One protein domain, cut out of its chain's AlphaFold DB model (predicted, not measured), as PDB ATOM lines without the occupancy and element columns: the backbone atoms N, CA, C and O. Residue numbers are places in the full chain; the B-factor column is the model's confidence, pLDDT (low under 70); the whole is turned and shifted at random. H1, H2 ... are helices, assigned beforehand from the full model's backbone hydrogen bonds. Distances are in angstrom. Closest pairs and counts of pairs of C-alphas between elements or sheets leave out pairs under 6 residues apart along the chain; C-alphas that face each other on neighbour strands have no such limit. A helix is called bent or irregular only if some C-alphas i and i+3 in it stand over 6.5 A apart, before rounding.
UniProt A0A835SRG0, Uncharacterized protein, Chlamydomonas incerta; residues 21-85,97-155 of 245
ATOM      1  N   GLY A  21      11.568  33.206  -6.189       84.00
ATOM      2  CA  GLY A  21      10.537  33.336  -5.154       84.00
ATOM      3  C   GLY A  21       9.993  31.994  -4.641       84.00
ATOM      4  O   GLY A  21       9.561  31.920  -3.495       84.00
ATOM      5  N   ALA A  22      10.065  30.920  -5.437       87.81
ATOM      6  CA  ALA A  22       9.535  29.609  -5.060       87.81
ATOM      7  C   ALA A  22      10.270  29.000  -3.854       87.81
ATOM      8  O   ALA A  22       9.621  28.513  -2.926       87.81
ATOM      9  N   LEU A  23      11.608  29.072  -3.830       89.06
ATOM     10  CA  LEU A  23      12.396  28.603  -2.688       89.06
ATOM     11  C   LEU A  23      12.058  29.410  -1.429       89.06
ATOM     12  O   LEU A  23      11.828  28.827  -0.373       89.06
ATOM     13  N   CYS A  24      11.948  30.735  -1.557       88.81
ATOM     14  CA  CYS A  24      11.542  31.615  -0.462       88.81
ATOM     15  C   CYS A  24      10.175  31.208   0.116       88.81
ATOM     16  O   CYS A  24      10.052  31.033   1.327       88.81
ATOM     17  N   CYS A  25       9.171  30.971  -0.737       88.62
ATOM     18  CA  CYS A  25       7.836  30.542  -0.311       88.62
ATOM     19  C   CYS A  25       7.848  29.185   0.407       88.62
ATOM     20  O   CYS A  25       7.197  29.035   1.440       88.62
ATOM     21  N   VAL A  26       8.599  28.205  -0.107       90.25
ATOM     22  CA  VAL A  26       8.700  26.873   0.514       90.25
ATOM     23  C   VAL A  26       9.359  26.966   1.885       90.25
ATOM     24  O   VAL A  26       8.863  26.378   2.842       90.25
ATOM     25  N   VAL A  27      10.450  27.724   2.002       90.88
ATOM     26  CA  VAL A  27      11.159  27.894   3.275       90.88
ATOM     27  C   VAL A  27      10.333  28.695   4.272       90.88
ATOM     28  O   VAL A  27      10.369  28.398   5.461       90.88
ATOM     29  N   TRP A  28       9.568  29.679   3.806       87.75
ATOM     30  CA  TRP A  28       8.652  30.430   4.655       87.75
ATOM     31  C   TRP A  28       7.549  29.537   5.231       87.75
ATOM     32  O   TRP A  28       7.254  29.607   6.420       87.75
ATOM     33  N   TRP A  29       6.964  28.667   4.403       88.69
ATOM     34  CA  TRP A  29       5.910  27.746   4.831       88.69
ATOM     35  C   TRP A  29       6.442  26.589   5.685       88.69
ATOM     36  O   TRP A  29       5.800  26.164   6.643       88.69
ATOM     37  N   CYS A  30       7.608  26.047   5.330       92.56
ATOM     38  CA  CYS A  30       8.146  24.838   5.937       92.56
ATOM     39  C   CYS A  30       9.686  24.869   6.011       92.56
ATOM     40  O   CYS A  30      10.373  24.147   5.275       92.56
ATOM     41  N   PRO A  31      10.263  25.676   6.921       92.44
ATOM     42  CA  PRO A  31      11.714  25.834   7.019       92.44
ATOM     43  C   PRO A  31      12.412  24.530   7.423       92.44
ATOM     44  O   PRO A  31      13.509  24.240   6.948       92.44
ATOM     45  N   CYS A  32      11.763  23.696   8.242       94.62
ATOM     46  CA  CYS A  32      12.302  22.411   8.686       94.62
ATOM     47  C   CYS A  32      12.523  21.420   7.532       94.62
ATOM     48  O   CYS A  32      13.545  20.732   7.513       94.62
ATOM     49  N   VAL A  33      11.623  21.380   6.543       95.69
ATOM     50  CA  VAL A  33      11.768  20.504   5.372       95.69
ATOM     51  C   VAL A  33      12.963  20.941   4.538       95.69
ATOM     52  O   VAL A  33      13.809  20.108   4.214       95.69
ATOM     53  N   GLN A  34      13.093  22.239   4.242       96.00
ATOM     54  CA  GLN A  34      14.250  22.717   3.486       96.00
ATOM     55  C   GLN A  34      15.559  22.531   4.264       96.00
ATOM     56  O   GLN A  34      16.557  22.116   3.678       96.00
ATOM     57  N   TYR A  35      15.560  22.764   5.580       96.06
ATOM     58  CA  TYR A  35      16.710  22.453   6.428       96.06
ATOM     59  C   TYR A  35      17.092  20.969   6.318       96.06
ATOM     60  O   TYR A  35      18.256  20.643   6.094       96.06
ATOM     61  N   GLY A  36      16.111  20.063   6.383       95.94
ATOM     62  CA  GLY A  36      16.323  18.629   6.198       95.94
ATOM     63  C   GLY A  36      16.869  18.267   4.813       95.94
ATOM     64  O   GLY A  36      17.722  17.385   4.697       95.94
ATOM     65  N   LEU A  37      16.429  18.951   3.753       96.06
ATOM     66  CA  LEU A  37      16.967  18.768   2.401       96.06
ATOM     67  C   LEU A  37      18.424  19.229   2.294       96.06
ATOM     68  O   LEU A  37      19.228  18.539   1.665       96.06
ATOM     69  N   ASN A  38      18.776  20.344   2.936       95.62
ATOM     70  CA  ASN A  38      20.154  20.829   2.996       95.62
ATOM     71  C   ASN A  38      21.036  19.847   3.785       95.62
ATOM     72  O   ASN A  38      22.083  19.431   3.297       95.62
ATOM     73  N   ALA A  39      20.583  19.400   4.961       95.56
ATOM     74  CA  ALA A  39      21.303  18.450   5.809       95.56
ATOM     75  C   ALA A  39      21.479  17.064   5.159       95.56
ATOM     76  O   ALA A  39      22.492  16.403   5.381       95.56
ATOM     77  N   LYS A  40      20.546  16.634   4.296       95.81
ATOM     78  CA  LYS A  40      20.673  15.391   3.510       95.81
ATOM     79  C   LYS A  40      21.917  15.382   2.612       95.81
ATOM     80  O   LYS A  40      22.474  14.321   2.359       95.81
ATOM     81  N   ARG A  41      22.340  16.548   2.115       93.88
ATOM     82  CA  ARG A  41      23.505  16.704   1.219       93.88
ATOM     83  C   ARG A  41      24.836  16.785   1.976       93.88
ATOM     84  O   ARG A  41      25.903  16.956   1.380       93.88
ATOM     85  N   LEU A  42      24.780  16.727   3.301       93.50
ATOM     86  CA  LEU A  42      25.904  16.926   4.205       93.50
ATOM     87  C   LEU A  42      26.133  15.642   5.003       93.50
ATOM     88  O   LEU A  42      25.231  14.818   5.151       93.50
ATOM     89  N   GLU A  43      27.364  15.441   5.462       90.56
ATOM     90  CA  GLU A  43      27.730  14.187   6.111       90.56
ATOM     91  C   GLU A  43      27.144  14.114   7.532       90.56
ATOM     92  O   GLU A  43      27.076  15.133   8.238       90.56
ATOM     93  N   PRO A  44      26.706  12.918   7.971       91.62
ATOM     94  CA  PRO A  44      26.288  12.706   9.349       91.62
ATOM     95  C   PRO A  44      27.445  12.965  10.310       91.62
ATOM     96  O   PRO A  44      28.567  12.497  10.110       91.62
ATOM     97  N   MET A  45      27.146  13.658  11.404       87.50
ATOM     98  CA  MET A  45      28.077  13.806  12.519       87.50
ATOM     99  C   MET A  45      28.422  12.435  13.124       87.50
ATOM    100  O   MET A  45      27.528  11.677  13.499       87.50
ATOM    101  N   ARG A  46      29.721  12.132  13.261       88.88
ATOM    102  CA  ARG A  46      30.204  10.871  13.862       88.88
ATOM    103  C   ARG A  46      30.164  10.884  15.390       88.88
ATOM    104  O   ARG A  46      29.863   9.869  16.009       88.88
ATOM    105  N   HIS A  47      30.450  12.037  15.995       87.56
ATOM    106  CA  HIS A  47      30.515  12.205  17.446       87.56
ATOM    107  C   HIS A  47      29.518  13.261  17.916       87.56
ATOM    108  O   HIS A  47      29.726  14.449  17.695       87.56
ATOM    109  N   TYR A  48      28.472  12.838  18.627       81.25
ATOM    110  CA  TYR A  48      27.432  13.721  19.176       81.25
ATOM    111  C   TYR A  48      27.987  14.808  20.115       81.25
ATOM    112  O   TYR A  48      27.454  15.910  20.177       81.25
ATOM    113  N   MET A  49      29.104  14.534  20.794       78.69
ATOM    114  CA  MET A  49      29.800  15.509  21.646       78.69
ATOM    115  C   MET A  49      30.434  16.671  20.863       78.69
ATOM    116  O   MET A  49      30.682  17.728  21.436       78.69
ATOM    117  N   SER A  50      30.634  16.530  19.547       79.38
ATOM    118  CA  SER A  50      31.104  17.626  18.687       79.38
ATOM    119  C   SER A  50      30.023  18.672  18.380       79.38
ATOM    120  O   SER A  50      30.295  19.651  17.688       79.38
ATOM    121  N   PHE A  51      28.810  18.522  18.927       74.69
ATOM    122  CA  PHE A  51      27.716  19.480  18.747       74.69
ATOM    123  C   PHE A  51      28.053  20.905  19.228       74.69
ATOM    124  O   PHE A  51      27.564  21.889  18.684       74.69
ATOM    125  N   PHE A  52      28.940  21.045  20.213       75.44
ATOM    126  CA  PHE A  52      29.437  22.353  20.661       75.44
ATOM    127  C   PHE A  52      30.879  22.625  20.219       75.44
ATOM    128  O   PHE A  52      31.484  23.611  20.639       75.44
ATOM    129  N   SER A  53      31.445  21.757  19.376       80.38
ATOM    130  CA  SER A  53      32.792  21.949  18.857       80.38
ATOM    131  C   SER A  53      32.811  23.103  17.863       80.38
ATOM    132  O   SER A  53      31.933  23.235  17.009       80.38
ATOM    133  N   ARG A  54      33.876  23.905  17.939       74.25
ATOM    134  CA  ARG A  54      34.215  24.902  16.916       74.25
ATOM    135  C   ARG A  54      34.488  24.252  15.558       74.25
ATOM    136  O   ARG A  54      34.364  24.917  14.535       74.25
ATOM    137  N   ASP A  55      34.858  22.975  15.573       77.81
ATOM    138  CA  ASP A  55      35.132  22.191  14.383       77.81
ATOM    139  C   ASP A  55      34.211  20.959  14.333       77.81
ATOM    140  O   ASP A  55      34.553  19.909  14.881       77.81
ATOM    141  N   PRO A  56      32.990  21.093  13.781       81.12
ATOM    142  CA  PRO A  56      32.081  19.967  13.639       81.12
ATOM    143  C   PRO A  56      32.524  19.067  12.478       81.12
ATOM    144  O   PRO A  56      32.741  19.529  11.356       81.12
ATOM    145  N   ASP A  57      32.597  17.759  12.725       87.25
ATOM    146  CA  ASP A  57      32.904  16.756  11.689       87.25
ATOM    147  C   ASP A  57      31.686  16.385  10.828       87.25
ATOM    148  O   ASP A  57      31.781  15.577   9.910       87.25
ATOM    149  N   GLY A  58      30.524  16.959  11.125       90.50
ATOM    150  CA  GLY A  58      29.285  16.718  10.404       90.50
ATOM    151  C   GLY A  58      28.121  17.451  11.048       90.50
ATOM    152  O   GLY A  58      28.303  18.300  11.920       90.50
ATOM    153  N   ILE A  59      26.911  17.103  10.622       92.12
ATOM    154  CA  ILE A  59      25.680  17.744  11.091       92.12
ATOM    155  C   ILE A  59      24.813  16.714  11.818       92.12
ATOM    156  O   ILE A  59      24.776  15.548  11.402       92.12
ATOM    157  N   PRO A  60      24.109  17.096  12.898       90.31
ATOM    158  CA  PRO A  60      23.152  16.209  13.547       90.31
ATOM    159  C   PRO A  60      22.101  15.723  12.549       90.31
ATOM    160  O   PRO A  60      21.467  16.513  11.845       90.31
ATOM    161  N   CYS A  61      21.940  14.402  12.476       89.94
ATOM    162  CA  CYS A  61      21.075  13.740  11.499       89.94
ATOM    163  C   CYS A  61      21.449  14.001  10.022       89.94
ATOM    164  O   CYS A  61      20.618  13.777   9.143       89.94
ATOM    165  N   GLY A  62      22.690  14.423   9.730       89.94
ATOM    166  CA  GLY A  62      23.191  14.566   8.358       89.94
ATOM    167  C   GLY A  62      22.963  13.295   7.529       89.94
ATOM    168  O   GLY A  62      22.977  12.182   8.051       89.94
ATOM    169  N   GLY A  63      22.650  13.455   6.246       91.00
ATOM    170  CA  GLY A  63      22.236  12.344   5.378       91.00
ATOM    171  C   GLY A  63      20.789  11.855   5.571       91.00
ATOM    172  O   GLY A  63      20.287  11.129   4.713       91.00
ATOM    173  N   ASN A  64      20.070  12.281   6.620       94.06
ATOM    174  CA  ASN A  64      18.673  11.909   6.868       94.06
ATOM    175  C   ASN A  64      17.742  13.134   6.892       94.06
ATOM    176  O   ASN A  64      17.625  13.836   7.896       94.06
ATOM    177  N   THR A  65      16.998  13.338   5.798       95.38
ATOM    178  CA  THR A  65      16.051  14.457   5.648       95.38
ATOM    179  C   THR A  65      15.025  14.529   6.769       95.38
ATOM    180  O   THR A  65      14.802  15.605   7.316       95.38
ATOM    181  N   TRP A  66      14.406  13.400   7.121       96.12
ATOM    182  CA  TRP A  66      13.344  13.368   8.126       96.12
ATOM    183  C   TRP A  66      13.893  13.608   9.527       96.12
ATOM    184  O   TRP A  66      13.307  14.381  10.278       96.12
ATOM    185  N   GLY A  67      15.044  13.012   9.852       94.50
ATOM    186  CA  GLY A  67      15.715  13.221  11.136       94.50
ATOM    187  C   GLY A  67      16.081  14.689  11.359       94.50
ATOM    188  O   GLY A  67      15.698  15.269  12.372       94.50
ATOM    189  N   SER A  68      16.742  15.322  10.385       93.94
ATOM    190  CA  SER A  68      17.100  16.743  10.474       93.94
ATOM    191  C   SER A  68      15.877  17.665  10.451       93.94
ATOM    192  O   SER A  68      15.863  18.665  11.165       93.94
ATOM    193  N   CYS A  69      14.838  17.331   9.677       95.00
ATOM    194  CA  CYS A  69      13.579  18.079   9.653       95.00
ATOM    195  C   CYS A  69      12.873  18.040  11.015       95.00
ATOM    196  O   CYS A  69      12.487  19.089  11.529       95.00
ATOM    197  N   LEU A  70      12.725  16.855  11.618       95.19
ATOM    198  CA  LEU A  70      12.112  16.699  12.938       95.19
ATOM    199  C   LEU A  70      12.932  17.409  14.013       95.19
ATOM    200  O   LEU A  70      12.363  18.156  14.800       95.19
ATOM    201  N   LEU A  71      14.258  17.251  14.009       93.50
ATOM    202  CA  LEU A  71      15.135  17.919  14.968       93.50
ATOM    203  C   LEU A  71      14.996  19.446  14.888       93.50
ATOM    204  O   LEU A  71      14.749  20.097  15.902       93.50
ATOM    205  N   TYR A  72      15.094  20.018  13.684       93.12
ATOM    206  CA  TYR A  72      14.937  21.459  13.480       93.12
ATOM    207  C   TYR A  72      13.526  21.936  13.850       93.12
ATOM    208  O   TYR A  72      13.372  22.941  14.540       93.12
ATOM    209  N   GLY A  73      12.492  21.197  13.434       91.25
ATOM    210  CA  GLY A  73      11.094  21.504  13.725       91.25
ATOM    211  C   GLY A  73      10.780  21.483  15.221       91.25
ATOM    212  O   GLY A  73      10.180  22.428  15.723       91.25
ATOM    213  N   CYS A  74      11.230  20.465  15.958       91.31
ATOM    214  CA  CYS A  74      11.031  20.366  17.405       91.31
ATOM    215  C   CYS A  74      11.711  21.520  18.155       91.31
ATOM    216  O   CYS A  74      11.090  22.139  19.020       91.31
ATOM    217  N   LEU A  75      12.953  21.864  17.789       89.44
ATOM    218  CA  LEU A  75      13.654  23.007  18.382       89.44
ATOM    219  C   LEU A  75      12.989  24.343  18.014       89.44
ATOM    220  O   LEU A  75      12.891  25.224  18.864       89.44
ATOM    221  N   GLY A  76      12.470  24.487  16.791       84.56
ATOM    222  CA  GLY A  76      11.718  25.670  16.360       84.56
ATOM    223  C   GLY A  76      10.383  25.842  17.090       84.56
ATOM    224  O   GLY A  76      10.089  26.917  17.608       84.56
ATOM    225  N   MET A  77       9.598  24.771  17.209       78.06
ATOM    226  CA  MET A  77       8.300  24.788  17.896       78.06
ATOM    227  C   MET A  77       8.430  25.037  19.403       78.06
ATOM    228  O   MET A  77       7.556  25.673  19.997       78.06
ATOM    229  N   SER A  78       9.535  24.596  20.019       73.25
ATOM    230  CA  SER A  78       9.825  24.904  21.425       73.25
ATOM    231  C   SER A  78       9.950  26.413  21.680       73.25
ATOM    232  O   SER A  78       9.522  26.887  22.729       73.25
ATOM    233  N   ALA A  79      10.428  27.183  20.693       66.75
ATOM    234  CA  ALA A  79      10.516  28.638  20.780       66.75
ATOM    235  C   ALA A  79       9.141  29.311  20.618       66.75
ATOM    236  O   ALA A  79       8.814  30.231  21.365       66.75
ATOM    237  N   ILE A  80       8.294  28.818  19.704       63.47
ATOM    238  CA  ILE A  80       6.941  29.365  19.475       63.47
ATOM    239  C   ILE A  80       6.042  29.146  20.698       63.47
ATOM    240  O   ILE A  80       5.331  30.058  21.118       63.47
ATOM    241  N   THR A  81       6.112  27.963  21.313       57.16
ATOM    242  CA  THR A  81       5.300  27.621  22.496       57.16
ATOM    243  C   THR A  81       5.681  28.472  23.716       57.16
ATOM    244  O   THR A  81       4.833  28.761  24.556       57.16
ATOM    245  N   PHE A  82       6.933  28.938  23.786       55.44
ATOM    246  CA  PHE A  82       7.406  29.829  24.847       55.44
ATOM    247  C   PHE A  82       6.949  31.287  24.668       55.44
ATOM    248  O   PHE A  82       6.746  31.987  25.656       55.44
ATOM    249  N   VAL A  83       6.764  31.743  23.424       53.91
ATOM    250  CA  VAL A  83       6.365  33.128  23.101       53.91
ATOM    251  C   VAL A  83       4.842  33.289  23.027       53.91
ATOM    252  O   VAL A  83       4.315  34.347  23.359       53.91
ATOM    253  N   GLY A  84       4.122  32.239  22.626       49.75
ATOM    254  CA  GLY A  84       2.666  32.233  22.457       49.75
ATOM    255  C   GLY A  84       1.899  31.557  23.590       49.75
ATOM    256  O   GLY A  84       0.823  31.018  23.339       49.75
ATOM    257  N   GLY A  85       2.452  31.526  24.806       49.53
ATOM    258  CA  GLY A  85       1.826  30.899  25.968       49.53
ATOM    259  C   GLY A  85       0.441  31.478  26.258       49.53
ATOM    260  O   GLY A  85       0.302  32.470  26.971       49.53
ATOM    261  N   ALA A  97      14.463  35.255  23.703       56.59
ATOM    262  CA  ALA A  97      14.624  33.825  23.953       56.59
ATOM    263  C   ALA A  97      15.400  33.231  22.776       56.59
ATOM    264  O   ALA A  97      14.847  33.063  21.691       56.59
ATOM    265  N   LEU A  98      16.696  32.983  22.992       66.62
ATOM    266  CA  LEU A  98      17.593  32.454  21.976       66.62
ATOM    267  C   LEU A  98      16.990  31.169  21.413       66.62
ATOM    268  O   LEU A  98      16.934  30.179  22.147       66.62
ATOM    269  N   PRO A  99      16.500  31.160  20.158       75.69
ATOM    270  CA  PRO A  99      15.833  29.985  19.655       75.69
ATOM    271  C   PRO A  99      16.831  28.837  19.663       75.69
ATOM    272  O   PRO A  99      17.926  28.955  19.110       75.69
ATOM    273  N   PHE A 100      16.462  27.705  20.258       85.25
ATOM    274  CA  PHE A 100      17.343  26.538  20.309       85.25
ATOM    275  C   PHE A 100      17.709  26.004  18.911       85.25
ATOM    276  O   PHE A 100      18.676  25.258  18.773       85.25
ATOM    277  N   TYR A 101      16.991  26.418  17.857       88.62
ATOM    278  CA  TYR A 101      17.365  26.128  16.471       88.62
ATOM    279  C   TYR A 101      18.588  26.931  15.986       88.62
ATOM    280  O   TYR A 101      19.228  26.511  15.023       88.62
ATOM    281  N   VAL A 102      18.940  28.061  16.619       91.25
ATOM    282  CA  VAL A 102      20.051  28.924  16.176       91.25
ATOM    283  C   VAL A 102      21.389  28.186  16.254       91.25
ATOM    284  O   VAL A 102      22.043  28.099  15.216       91.25
ATOM    285  N   PRO A 103      21.797  27.567  17.385       90.56
ATOM    286  CA  PRO A 103      23.026  26.773  17.431       90.56
ATOM    287  C   PRO A 103      23.050  25.646  16.391       90.56
ATOM    288  O   PRO A 103      24.066  25.435  15.730       90.56
ATOM    289  N   LEU A 104      21.915  24.967  16.192       92.06
ATOM    290  CA  LEU A 104      21.786  23.892  15.206       92.06
ATOM    291  C   LEU A 104      22.005  24.400  13.767       92.06
ATOM    292  O   LEU A 104      22.645  23.735  12.949       92.06
ATOM    293  N   HIS A 105      21.492  25.584  13.436       93.31
ATOM    294  CA  HIS A 105      21.681  26.187  12.116       93.31
ATOM    295  C   HIS A 105      23.098  26.753  11.946       93.31
ATOM    296  O   HIS A 105      23.720  26.556  10.902       93.31
ATOM    297  N   LEU A 106      23.665  27.363  12.989       91.94
ATOM    298  CA  LEU A 106      25.055  27.827  12.996       91.94
ATOM    299  C   LEU A 106      26.052  26.687  12.773       91.94
ATOM    300  O   LEU A 106      27.024  26.858  12.032       91.94
ATOM    301  N   GLN A 107      25.796  25.510  13.349       91.56
ATOM    302  CA  GLN A 107      26.587  24.312  13.070       91.56
ATOM    303  C   GLN A 107      26.566  23.941  11.585       91.56
ATOM    304  O   GLN A 107      27.625  23.725  10.995       91.56
ATOM    305  N   LEU A 108      25.380  23.911  10.967       93.38
ATOM    306  CA  LEU A 108      25.235  23.610   9.541       93.38
ATOM    307  C   LEU A 108      26.027  24.606   8.679       93.38
ATOM    308  O   LEU A 108      26.769  24.190   7.791       93.38
ATOM    309  N   ARG A 109      25.960  25.904   8.989       93.12
ATOM    310  CA  ARG A 109      26.725  26.943   8.279       93.12
ATOM    311  C   ARG A 109      28.233  26.813   8.475       93.12
ATOM    312  O   ARG A 109      28.991  26.951   7.517       93.12
ATOM    313  N   THR A 110      28.676  26.500   9.690       90.62
ATOM    314  CA  THR A 110      30.098  26.281  10.002       90.62
ATOM    315  C   THR A 110      30.641  25.089   9.221       90.62
ATOM    316  O   THR A 110      31.682  25.189   8.570       90.62
ATOM    317  N   TYR A 111      29.886  23.991   9.202       92.19
ATOM    318  CA  TYR A 111      30.229  22.810   8.422       92.19
ATOM    319  C   TYR A 111      30.248  23.102   6.915       92.19
ATOM    320  O   TYR A 111      31.180  22.689   6.233       92.19
ATOM    321  N   LEU A 112      29.285  23.869   6.384       92.69
ATOM    322  CA  LEU A 112      29.288  24.292   4.978       92.69
ATOM    323  C   LEU A 112      30.550  25.082   4.619       92.69
ATOM    324  O   LEU A 112      31.170  24.806   3.592       92.69
ATOM    325  N   ARG A 113      30.976  26.025   5.469       91.00
ATOM    326  CA  ARG A 113      32.219  26.774   5.239       91.00
ATOM    327  C   ARG A 113      33.445  25.874   5.228       91.00
ATOM    328  O   ARG A 113      34.279  26.032   4.340       91.00
ATOM    329  N   LYS A 114      33.528  24.921   6.163       90.12
ATOM    330  CA  LYS A 114      34.611  23.930   6.222       90.12
ATOM    331  C   LYS A 114      34.618  23.047   4.974       90.12
ATOM    332  O   LYS A 114      35.622  23.001   4.271       90.12
ATOM    333  N   LYS A 115      33.481  22.414   4.660       91.62
ATOM    334  CA  LYS A 115      33.302  21.506   3.514       91.62
ATOM    335  C   LYS A 115      33.693  22.167   2.194       91.62
ATOM    336  O   LYS A 115      34.230  21.513   1.307       91.62
ATOM    337  N   TYR A 116      33.412  23.457   2.066       90.50
ATOM    338  CA  TYR A 116      33.584  24.186   0.822       90.50
ATOM    339  C   TYR A 116      34.748  25.189   0.813       90.50
ATOM    340  O   TYR A 116      34.891  25.940  -0.154       90.50
ATOM    341  N   GLY A 117      35.581  25.216   1.858       89.56
ATOM    342  CA  GLY A 117      36.748  26.100   1.944       89.56
ATOM    343  C   GLY A 117      36.408  27.592   1.858       89.56
ATOM    344  O   GLY A 117      37.141  28.359   1.237       89.56
ATOM    345  N   ILE A 118      35.273  28.011   2.424       87.19
ATOM    346  CA  ILE A 118      34.816  29.408   2.377       87.19
ATOM    347  C   ILE A 118      35.595  30.202   3.421       87.19
ATOM    348  O   ILE A 118      35.390  30.032   4.623       87.19
ATOM    349  N   GLN A 119      36.503  31.054   2.951       81.94
ATOM    350  CA  GLN A 119      37.337  31.905   3.792       81.94
ATOM    351  C   GLN A 119      36.471  33.002   4.427       81.94
ATOM    352  O   GLN A 119      35.786  33.754   3.736       81.94
ATOM    353  N   GLY A 120      36.501  33.103   5.753       74.06
ATOM    354  CA  GLY A 120      35.866  34.180   6.504       74.06
ATOM    355  C   GLY A 120      36.565  34.366   7.842       74.06
ATOM    356  O   GLY A 120      36.997  33.392   8.461       74.06
ATOM    357  N   GLU A 121      36.688  35.610   8.305       75.19
ATOM    358  CA  GLU A 121      37.189  35.874   9.653       75.19
ATOM    359  C   GLU A 121      36.253  35.208  10.666       75.19
ATOM    360  O   GLU A 121      35.057  35.514  10.722       75.19
ATOM    361  N   ALA A 122      36.781  34.260  11.446       69.44
ATOM    362  CA  ALA A 122      35.972  33.358  12.266       69.44
ATOM    363  C   ALA A 122      35.049  34.094  13.256       69.44
ATOM    364  O   ALA A 122      33.928  33.652  13.501       69.44
ATOM    365  N   VAL A 123      35.506  35.224  13.806       70.62
ATOM    366  CA  VAL A 123      34.757  35.994  14.812       70.62
ATOM    367  C   VAL A 123      33.648  36.821  14.161       70.62
ATOM    368  O   VAL A 123      32.495  36.736  14.583       70.62
ATOM    369  N   HIS A 124      33.967  37.557  13.093       72.88
ATOM    370  CA  HIS A 124      32.986  38.377  12.380       72.88
ATOM    371  C   HIS A 124      31.900  37.507  11.726       72.88
ATOM    372  O   HIS A 124      30.714  37.830  11.771       72.88
ATOM    373  N   SER A 125      32.287  36.343  11.199       79.94
ATOM    374  CA  SER A 125      31.361  35.436  10.517       79.94
ATOM    375  C   SER A 125      30.356  34.782  11.470       79.94
ATOM    376  O   SER A 125      29.212  34.571  11.082       79.94
ATOM    377  N   CYS A 126      30.746  34.498  12.719       82.38
ATOM    378  CA  CYS A 126      29.856  33.877  13.703       82.38
ATOM    379  C   CYS A 126      28.746  34.833  14.166       82.38
ATOM    380  O   CYS A 126      27.579  34.444  14.214       82.38
ATOM    381  N   LEU A 127      29.081  36.098  14.453       85.81
ATOM    382  CA  LEU A 127      28.090  37.106  14.846       85.81
ATOM    383  C   LEU A 127      27.138  37.437  13.697       85.81
ATOM    384  O   LEU A 127      25.926  37.443  13.898       85.81
ATOM    385  N   VAL A 128      27.670  37.656  12.492       86.94
ATOM    386  CA  VAL A 128      26.849  37.933  11.304       86.94
ATOM    387  C   VAL A 128      25.940  36.750  10.980       86.94
ATOM    388  O   VAL A 128      24.765  36.956  10.687       86.94
ATOM    389  N   ASP A 129      26.427  35.513  11.095       89.12
ATOM    390  CA  ASP A 129      25.577  34.339  10.910       89.12
ATOM    391  C   ASP A 129      24.501  34.235  11.975       89.12
ATOM    392  O   ASP A 129      23.346  33.992  11.636       89.12
ATOM    393  N   SER A 130      24.863  34.447  13.241       89.69
ATOM    394  CA  SER A 130      23.919  34.390  14.358       89.69
ATOM    395  C   SER A 130      22.806  35.405  14.146       89.69
ATOM    396  O   SER A 130      21.636  35.048  14.223       89.69
ATOM    397  N   LEU A 131      23.166  36.635  13.772       87.81
ATOM    398  CA  LEU A 131      22.215  37.684  13.421       87.81
ATOM    399  C   LEU A 131      21.399  37.325  12.176       87.81
ATOM    400  O   LEU A 131      20.202  37.572  12.157       87.81
ATOM    401  N   SER A 132      21.987  36.709  11.150       87.94
ATOM    402  CA  SER A 132      21.242  36.324   9.942       87.94
ATOM    403  C   SER A 132      20.206  35.228  10.216       87.94
ATOM    404  O   SER A 132      19.056  35.345   9.794       87.94
ATOM    405  N   VAL A 133      20.585  34.202  10.983       90.38
ATOM    406  CA  VAL A 133      19.725  33.084  11.389       90.38
ATOM    407  C   VAL A 133      18.640  33.568  12.349       90.38
ATOM    408  O   VAL A 133      17.505  33.098  12.295       90.38
ATOM    409  N   TRP A 134      18.977  34.525  13.211       86.75
ATOM    410  CA  TRP A 134      18.042  35.155  14.131       86.75
ATOM    411  C   TRP A 134      17.021  36.039  13.421       86.75
ATOM    412  O   TRP A 134      15.819  35.853  13.572       86.75
ATOM    413  N   CYS A 135      17.503  37.013  12.650       84.94
ATOM    414  CA  CYS A 135      16.678  38.055  12.051       84.94
ATOM    415  C   CYS A 135      15.846  37.526  10.881       84.94
ATOM    416  O   CYS A 135      14.749  38.020  10.641       84.94
ATOM    417  N   CYS A 136      16.355  36.540  10.137       87.75
ATOM    418  CA  CYS A 136      15.615  35.896   9.060       87.75
ATOM    419  C   CYS A 136      16.100  34.454   8.845       87.75
ATOM    420  O   CYS A 136      16.810  34.159   7.878       87.75
ATOM    421  N   ALA A 137      15.664  33.527   9.707       88.62
ATOM    422  CA  ALA A 137      15.934  32.096   9.530       88.62
ATOM    423  C   ALA A 137      15.590  31.584   8.110       88.62
ATOM    424  O   ALA A 137      16.422  30.883   7.525       88.62
ATOM    425  N   PRO A 138      14.459  31.979   7.480       89.44
ATOM    426  CA  PRO A 138      14.162  31.572   6.108       89.44
ATOM    427  C   PRO A 138      15.205  32.037   5.089       89.44
ATOM    428  O   PRO A 138      15.614  31.267   4.218       89.44
ATOM    429  N   CYS A 139      15.684  33.277   5.213       90.19
ATOM    430  CA  CYS A 139      16.719  33.816   4.339       90.19
ATOM    431  C   CYS A 139      18.012  33.006   4.474       90.19
ATOM    432  O   CYS A 139      18.588  32.610   3.463       90.19
ATOM    433  N   ALA A 140      18.424  32.702   5.708       92.31
ATOM    434  CA  ALA A 140      19.621  31.910   5.975       92.31
ATOM    435  C   ALA A 140      19.511  30.481   5.405       92.31
ATOM    436  O   ALA A 140      20.457  29.995   4.791       92.31
ATOM    437  N   ILE A 141      18.348  29.824   5.510       93.94
ATOM    438  CA  ILE A 141      18.128  28.491   4.913       93.94
ATOM    439  C   ILE A 141      18.165  28.548   3.377       93.94
ATOM    440  O   ILE A 141      18.744  27.659   2.742       93.94
ATOM    441  N   CYS A 142      17.568  29.578   2.764       92.69
ATOM    442  CA  CYS A 142      17.615  29.780   1.311       92.69
ATOM    443  C   CYS A 142      19.054  29.995   0.827       92.69
ATOM    444  O   CYS A 142      19.472  29.422  -0.178       92.69
ATOM    445  N   GLN A 143      19.813  30.805   1.562       92.12
ATOM    446  CA  GLN A 143      21.219  31.095   1.306       92.12
ATOM    447  C   GLN A 143      22.065  29.815   1.368       92.12
ATOM    448  O   GLN A 143      22.850  29.561   0.457       92.12
ATOM    449  N   ASP A 144      21.845  28.960   2.371       93.81
ATOM    450  CA  ASP A 144      22.532  27.668   2.485       93.81
ATOM    451  C   ASP A 144      22.180  26.730   1.322       93.81
ATOM    452  O   ASP A 144      23.063  26.120   0.717       93.81
ATOM    453  N   ALA A 145      20.891  26.635   0.972       94.06
ATOM    454  CA  ALA A 145      20.429  25.814  -0.146       94.06
ATOM    455  C   ALA A 145      21.069  26.265  -1.466       94.06
ATOM    456  O   ALA A 145      21.527  25.439  -2.258       94.06
ATOM    457  N   ARG A 146      21.139  27.581  -1.687       91.50
ATOM    458  CA  ARG A 146      21.770  28.175  -2.862       91.50
ATOM    459  C   ARG A 146      23.259  27.873  -2.926       91.50
ATOM    460  O   ARG A 146      23.741  27.468  -3.981       91.50
ATOM    461  N   GLU A 147      23.967  28.037  -1.816       91.44
ATOM    462  CA  GLU A 147      25.404  27.783  -1.746       91.44
ATOM    463  C   GLU A 147      25.724  26.321  -2.080       91.44
ATOM    464  O   GLU A 147      26.627  26.039  -2.869       91.44
ATOM    465  N   ILE A 148      24.930  25.384  -1.547       93.06
ATOM    466  CA  ILE A 148      25.057  23.962  -1.873       93.06
ATOM    467  C   ILE A 148      24.804  23.727  -3.368       93.06
ATOM    468  O   ILE A 148      25.618  23.083  -4.025       93.06
ATOM    469  N   MET A 149      23.722  24.282  -3.925       91.88
ATOM    470  CA  MET A 149      23.390  24.121  -5.346       91.88
ATOM    471  C   MET A 149      24.482  24.661  -6.275       91.88
ATOM    472  O   MET A 149      24.852  23.983  -7.230       91.88
ATOM    473  N   ILE A 150      25.013  25.857  -6.000       90.94
ATOM    474  CA  ILE A 150      26.070  26.473  -6.815       90.94
ATOM    475  C   ILE A 150      27.322  25.592  -6.818       90.94
ATOM    476  O   ILE A 150      27.915  25.360  -7.872       90.94
ATOM    477  N   ARG A 151      27.716  25.064  -5.657       90.81
ATOM    478  CA  ARG A 151      28.945  24.272  -5.536       90.81
ATOM    479  C   ARG A 151      28.812  22.871  -6.108       90.81
ATOM    480  O   ARG A 151      29.732  22.414  -6.779       90.81
ATOM    481  N   GLU A 152      27.669  22.222  -5.923       92.00
ATOM    482  CA  GLU A 152      27.381  20.937  -6.570       92.00
ATOM    483  C   GLU A 152      27.326  21.084  -8.099       92.00
ATOM    484  O   GLU A 152      27.842  20.231  -8.825       92.00
ATOM    485  N   ALA A 153      26.759  22.187  -8.603       91.19
ATOM    486  CA  ALA A 153      26.752  22.488 -10.032       91.19
ATOM    487  C   ALA A 153      28.171  22.716 -10.580       91.19
ATOM    488  O   ALA A 153      28.504  22.172 -11.634       91.19
ATOM    489  N   ALA A 154      29.020  23.452  -9.854       90.69
ATOM    490  CA  ALA A 154      30.420  23.662 -10.227       90.69
ATOM    491  C   ALA A 154      31.206  22.339 -10.273       90.69
ATOM    492  O   ALA A 154      31.838  22.035 -11.282       90.69
ATOM    493  N   GLN A 155      31.078  21.497  -9.241       91.94
ATOM    494  CA  GLN A 155      31.714  20.175  -9.198       91.94
ATOM    495  C   GLN A 155      31.277  19.280 -10.364       91.94
ATOM    496  O   GLN A 155      32.101  18.600 -10.978       91.94
TER     497      GLN A 155
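This is residues 21 to 85 and 97 to 155 of the 245 residues of an uncharacterized protein of Chlamydomonas incerta (UniProt A0A835SRG0). Look for a four-helix bundle of H2, H4, H5 and H7, part of it crossed, with H1 packed on residues 138 to 142 of H7 and H6 packed slantwise on the outside of H5. Short H3 and the unnamed residues 53 to 64 make a loop along another side. The printed part has 124 residues with seven named helices, H1 to H7 in order, and no named strand; the class is all helix. It is compact, radius of gyration of the C-alphas 13.8 A, spanning 45 by 34 by 28 A.

Start at H1, residues 21 to 29: its Val 27 and Pro 138 of H7, residues 137 to 155, are their closest C-alphas, 5.5 A. H2, residues 31 to 40, touches H7 at a shallow tilt of 28 degrees, the same way; the closest C-alphas are Asn 38 and Ala 145, 5.9 A. H2 also touches residues 65 to 73 of H4, residues 65 to 83, opposite ways, closest C-alphas Gly 36 and Thr 65, 4.2 A. H3, residues 48 to 52, is irregular, but only just: C-alphas 49 and 52 are 6.9 A apart. H5, residues 101 to 116, touches H6, residues 122 to 135, with residues 102 to 109 alone; the closest C-alphas are Val 102 and Val 133, 6.4 A. In H1, H2, H5, H6 and H7 every O i to N i+4 pair is within hydrogen-bond range; H4 has 14 of 15, and H3 0 of 1 beside 1 of 2 O i to N i+3 pairs.

Find C-alpha 21 at (10.537, 33.336, -5.154), where H1 begins. H4 runs 27.3 A, H5 22.6 A, and H7 27.2 A to C-alpha 155 at (31.714, 20.175, -9.198).

C-alphas 85 and 97 are 13.3 A apart across the cut of residues 86 to 96. The link H3 to H4 is long. Residues 79 to 85, 97 to 98 and 122 are under pLDDT 70.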